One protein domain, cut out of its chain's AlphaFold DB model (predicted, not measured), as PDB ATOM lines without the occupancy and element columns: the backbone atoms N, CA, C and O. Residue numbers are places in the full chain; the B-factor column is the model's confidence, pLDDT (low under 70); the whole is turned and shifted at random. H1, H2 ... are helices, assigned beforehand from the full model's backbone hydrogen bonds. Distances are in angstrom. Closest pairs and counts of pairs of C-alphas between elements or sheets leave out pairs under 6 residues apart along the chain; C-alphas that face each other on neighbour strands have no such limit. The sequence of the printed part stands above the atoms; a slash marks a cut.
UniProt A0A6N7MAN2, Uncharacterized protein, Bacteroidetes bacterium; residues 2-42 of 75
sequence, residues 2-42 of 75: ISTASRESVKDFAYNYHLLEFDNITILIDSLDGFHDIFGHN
ATOM      1  N   ILE A   2      21.971  42.701  -3.537       94.81
ATOM      2  CA  ILE A   2      20.994  42.113  -4.465       94.81
ATOM      3  C   ILE A   2      20.700  40.692  -3.973       94.81
ATOM      4  O   ILE A   2      21.634  39.994  -3.583       94.81
ATOM      5  N   SER A   3      19.431  40.289  -3.932       95.00
ATOM      6  CA  SER A   3      19.015  38.961  -3.463       95.00
ATOM      7  C   SER A   3      17.814  38.441  -4.250       95.00
ATOM      8  O   SER A   3      16.932  39.219  -4.602       95.00
ATOM      9  N   THR A   4      17.752  37.128  -4.464       95.00
ATOM     10  CA  THR A   4      16.603  36.418  -5.051       95.00
ATOM     11  C   THR A   4      15.520  36.073  -4.019       95.00
ATOM     12  O   THR A   4      14.495  35.480  -4.355       95.00
ATOM     13  N   ALA A   5      15.727  36.435  -2.746       95.38
ATOM     14  CA  ALA A   5      14.764  36.205  -1.678       95.38
ATOM     15  C   ALA A   5      13.445  36.968  -1.902       95.38
ATOM     16  O   ALA A   5      13.384  37.981  -2.602       95.38
ATOM     17  N   SER A   6      12.373  36.489  -1.263       96.31
ATOM     18  CA  SER A   6      11.057  37.119  -1.360       96.31
ATOM     19  C   SER A   6      11.083  38.557  -0.825       96.31
ATOM     20  O   SER A   6      11.888  38.921   0.036       96.31
ATOM     21  N   ARG A   7      10.146  39.385  -1.298       95.75
ATOM     22  CA  ARG A   7      10.012  40.770  -0.828       95.75
ATOM     23  C   ARG A   7       9.795  40.864   0.681       95.75
ATOM     24  O   ARG A   7      10.285  41.809   1.290       95.75
ATOM     25  N   GLU A   8       9.043  39.932   1.255       97.25
ATOM     26  CA  GLU A   8       8.791  39.873   2.696       97.25
ATOM     27  C   GLU A   8      10.085  39.568   3.455       97.25
ATOM     28  O   GLU A   8      10.509  40.379   4.273       97.25
ATOM     29  N   SER A   9      10.811  38.517   3.064       97.19
ATOM     30  CA  SER A   9      12.084  38.156   3.700       97.19
ATOM     31  C   SER A   9      13.136  39.264   3.602       97.19
ATOM     32  O   SER A   9      13.872  39.501   4.557       97.19
ATOM     33  N   VAL A  10      13.203  39.981   2.473       96.94
ATOM     34  CA  VAL A  10      14.117  41.126   2.314       96.94
ATOM     35  C   VAL A  10      13.721  42.301   3.209       96.94
ATOM     36  O   VAL A  10      14.600  42.956   3.769       96.94
ATOM     37  N   LYS A  11      12.419  42.575   3.369       95.94
ATOM     38  CA  LYS A  11      11.937  43.619   4.286       95.94
ATOM     39  C   LYS A  11      12.253  43.279   5.736       95.94
ATOM     40  O   LYS A  11      12.787  44.135   6.436       95.94
ATOM     41  N   ASP A  12      11.979  42.047   6.150       97.62
ATOM     42  CA  ASP A  12      12.249  41.584   7.512       97.62
ATOM     43  C   ASP A  12      13.746  41.630   7.815       97.62
ATOM     44  O   ASP A  12      14.153  42.125   8.862       97.62
ATOM     45  N   PHE A  13      14.587  41.198   6.871       97.25
ATOM     46  CA  PHE A  13      16.039  41.323   6.981       97.25
ATOM     47  C   PHE A  13      16.470  42.786   7.146       97.25
ATOM     48  O   PHE A  13      17.217  43.117   8.064       97.25
ATOM     49  N   ALA A  14      15.982  43.683   6.288       96.75
ATOM     50  CA  ALA A  14      16.355  45.091   6.351       96.75
ATOM     51  C   ALA A  14      15.923  45.758   7.668       96.75
ATOM     52  O   ALA A  14      16.668  46.577   8.204       96.75
ATOM     53  N   TYR A  15      14.750  45.391   8.190       96.88
ATOM     54  CA  TYR A  15      14.236  45.883   9.466       96.88
ATOM     55  C   TYR A  15      15.038  45.334  10.654       96.88
ATOM     56  O   TYR A  15      15.550  46.107  11.456       96.88
ATOM     57  N   ASN A  16      15.214  44.011  10.733       98.06
ATOM     58  CA  ASN A  16      15.867  43.345  11.865       98.06
ATOM     59  C   ASN A  16      17.344  43.727  12.028       98.06
ATOM     60  O   ASN A  16      17.869  43.684  13.137       98.06
ATOM     61  N   TYR A  17      18.014  44.095  10.934       97.12
ATOM     62  CA  TYR A  17      19.413  44.527  10.944       97.12
ATOM     63  C   TYR A  17      19.581  46.052  10.834       97.12
ATOM     64  O   TYR A  17      20.684  46.512  10.543       97.12
ATOM     65  N   HIS A  18      18.516  46.837  11.053       96.62
ATOM     66  CA  HIS A  18      18.543  48.310  11.035       96.62
ATOM     67  C   HIS A  18      19.106  48.921   9.737       96.62
ATOM     68  O   HIS A  18      19.598  50.045   9.711       96.62
ATOM     69  N   LEU A  19      19.022  48.199   8.615       95.69
ATOM     70  CA  LEU A  19      19.597  48.639   7.340       95.69
ATOM     71  C   LEU A  19      18.806  49.786   6.707       95.69
ATOM     72  O   LEU A  19      19.341  50.515   5.878       95.69
ATOM     73  N   LEU A  20      17.539  49.936   7.097       92.38
ATOM     74  CA  LEU A  20      16.656  51.006   6.630       92.38
ATOM     75  C   LEU A  20      16.998  52.377   7.233       92.38
ATOM     76  O   LEU A  20      16.476  53.379   6.760       92.38
ATOM     77  N   GLU A  21      17.857  52.428   8.254       95.81
ATOM     78  CA  GLU A  21      18.296  53.673   8.899       95.81
ATOM     79  C   GLU A  21      19.471  54.341   8.156       95.81
ATOM     80  O   GLU A  21      19.858  55.461   8.486       95.81
ATOM     81  N   PHE A  22      20.039  53.673   7.143       95.94
ATOM     82  CA  PHE A  22      21.197  54.146   6.384       95.94
ATOM     83  C   PHE A  22      20.819  54.541   4.950       95.94
ATOM     84  O   PHE A  22      20.593  53.682   4.094       95.94
ATOM     85  N   ASP A  23      20.858  55.840   4.642       94.25
ATOM     86  CA  ASP A  23      20.518  56.381   3.311       94.25
ATOM     87  C   ASP A  23      21.441  55.885   2.181       94.25
ATOM     88  O   ASP A  23      21.091  55.926   1.000       94.25
ATOM     89  N   ASN A  24      22.642  55.413   2.520       94.06
ATOM     90  CA  ASN A  24      23.643  54.925   1.572       94.06
ATOM     91  C   ASN A  24      23.551  53.413   1.296       94.06
ATOM     92  O   ASN A  24      24.416  52.871   0.601       94.06
ATOM     93  N   ILE A  25      22.527  52.726   1.811       95.25
ATOM     94  CA  ILE A  25      22.290  51.305   1.555       95.25
ATOM     95  C   ILE A  25      21.047  51.142   0.682       95.25
ATOM     96  O   ILE A  25      19.937  51.512   1.044       95.25
ATOM     97  N   THR A  26      21.220  50.513  -0.480       95.19
ATOM     98  CA  THR A  26      20.103  50.079  -1.329       95.19
ATOM     99  C   THR A  26      20.082  48.558  -1.420       95.19
ATOM    100  O   THR A  26      21.100  47.915  -1.720       95.19
ATOM    101  N   ILE A  27      18.912  47.973  -1.170       95.44
ATOM    102  CA  ILE A  27      18.659  46.540  -1.318       95.44
ATOM    103  C   ILE A  27      17.732  46.338  -2.516       95.44
ATOM    104  O   ILE A  27      16.671  46.951  -2.598       95.44
ATOM    105  N   LEU A  28      18.152  45.489  -3.449       95.25
ATOM    106  CA  LEU A  28      17.415  45.139  -4.656       95.25
ATOM    107  C   LEU A  28      16.974  43.678  -4.580       95.25
ATOM    108  O   LEU A  28      17.704  42.824  -4.075       95.25
ATOM    109  N   ILE A  29      15.784  43.411  -5.107       96.19
ATOM    110  CA  ILE A  29      15.226  42.066  -5.226       96.19
ATOM    111  C   ILE A  29      15.354  41.646  -6.685       96.19
ATOM    112  O   ILE A  29      14.852  42.339  -7.568       96.19
ATOM    113  N   ASP A  30      16.005  40.517  -6.917       94.38
ATOM    114  CA  ASP A  30      16.148  39.896  -8.227       94.38
ATOM    115  C   ASP A  30      15.240  38.670  -8.328       94.38
ATOM    116  O   ASP A  30      15.661  37.525  -8.193       94.38
ATOM    117  N   SER A  31      13.944  38.908  -8.519       91.81
ATOM    118  CA  SER A  31      12.934  37.844  -8.509       91.81
ATOM    119  C   SER A  31      13.046  36.852  -9.670       91.81
ATOM    120  O   SER A  31      12.372  35.826  -9.641       91.81
ATOM    121  N   LEU A  32      13.825  37.174 -10.707       92.38
ATOM    122  CA  LEU A  32      13.993  36.347 -11.905       92.38
ATOM    123  C   LEU A  32      15.413  35.777 -12.035       92.38
ATOM    124  O   LEU A  32      15.715  35.194 -13.069       92.38
ATOM    125  N   ASP A  33      16.264  35.965 -11.018       88.62
ATOM    126  CA  ASP A  33      17.688  35.591 -11.037       88.62
ATOM    127  C   ASP A  33      18.462  36.175 -12.242       88.62
ATOM    128  O   ASP A  33      19.468  35.638 -12.699       88.62
ATOM    129  N   GLY A  34      18.003  37.310 -12.785       92.81
ATOM    130  CA  GLY A  34      18.580  37.906 -13.990       92.81
ATOM    131  C   GLY A  34      19.983  38.475 -13.764       92.81
ATOM    132  O   GLY A  34      20.788  38.551 -14.693       92.81
ATOM    133  N   PHE A  35      20.321  38.857 -12.529       91.69
ATOM    134  CA  PHE A  35      21.676  39.278 -12.183       91.69
ATOM    135  C   PHE A  35      22.663  38.116 -12.244       91.69
ATOM    136  O   PHE A  35      23.837  38.362 -12.529       91.69
ATOM    137  N   HIS A  36      22.231  36.872 -12.019       88.88
ATOM    138  CA  HIS A  36      23.111  35.717 -12.170       88.88
ATOM    139  C   HIS A  36      23.647  35.625 -13.605       88.88
ATOM    140  O   HIS A  36      24.862  35.525 -13.793       88.88
ATOM    141  N   ASP A  37      22.779  35.792 -14.603       90.44
ATOM    142  CA  ASP A  37      23.158  35.789 -16.018       90.44
ATOM    143  C   ASP A  37      23.988  37.028 -16.387       90.44
ATOM    144  O   ASP A  37      25.086  36.917 -16.939       90.44
ATOM    145  N   ILE A  38      23.507  38.227 -16.031       91.94
ATOM    146  CA  ILE A  38      24.143  39.501 -16.412       91.94
ATOM    147  C   ILE A  38      25.554  39.627 -15.828       91.94
ATOM    148  O   ILE A  38      26.450  40.181 -16.469       91.94
ATOM    149  N   PHE A  39      25.770  39.121 -14.613       90.44
ATOM    150  CA  PHE A  39      27.052  39.233 -13.925       90.44
ATOM    151  C   PHE A  39      27.955  38.009 -14.143       90.44
ATOM    152  O   PHE A  39      29.056  37.981 -13.598       90.44
ATOM    153  N   GLY A  40      27.563  37.041 -14.978       87.62
ATOM    154  CA  GLY A  40      28.440  35.961 -15.440       87.62
ATOM    155  C   GLY A  40      28.503  34.739 -14.522       87.62
ATOM    156  O   GLY A  40      29.591  34.220 -14.271       87.62
ATOM    157  N   HIS A  41      27.354  34.287 -14.015       87.81
ATOM    158  CA  HIS A  41      27.175  33.039 -13.265       87.81
ATOM    159  C   HIS A  41      28.112  32.881 -12.058       87.81
ATOM    160  O   HIS A  41      28.751  31.844 -11.854       87.81
ATOM    161  N   ASN A  42      28.254  33.934 -11.255       89.00
ATOM    162  CA  ASN A  42      29.145  33.874 -10.100       89.00
ATOM    163  C   ASN A  42      28.546  33.065  -8.944       89.00
ATOM    164  O   ASN A  42      27.326  33.062  -8.768       89.00
TER     165      ASN A  42
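AT A GLANCE: This is residues 2 to 42 of the 75 residues of an uncharacterized protein of Bacteroidetes bacterium (UniProt A0A6N7MAN2). Little regular structure is present: a short helix, H1, and a still shorter one, H2, sit towards opposite ends of a long looping strip, residues 17 to 33, which turns back from H1 and passes residues 2 to 3 on its way to H2. The printed part has 41 residues with two named helices, H1 then H2, and no named strand; its class is all helix, with 15 residues in named elements. It is loose, with a radius of gyration of the C-alphas of 11.6 A and spans of 31 by 21 by 12 A.

IN THESE COORDINATES: H1, residues 7 to 16, begins at C-alpha 7 (10.012, 40.770, -0.828) and is 14.2 A long. H2, residues 34 to 38, ends at C-alpha 38 (24.143, 39.501, -16.412) and is 6.3 A long.

HOW THE PARTS SIT: Residues 2 to 3 form a short parallel pairing with residues 28 to 29. H1 and H2 are apart. In both helices every O i to N i+4 pair is within hydrogen-bond range.

THE WHOLE: The C-alphas farthest apart, of Glu 21 and Gly 40, are 31.8 A apart. The link from H1 to H2 is long, 17 residues. Residues 37 to 42, of which 37 to 38 belong to H2, stand free. The printed part has no cut, and no printed residue is under 70 in pLDDT.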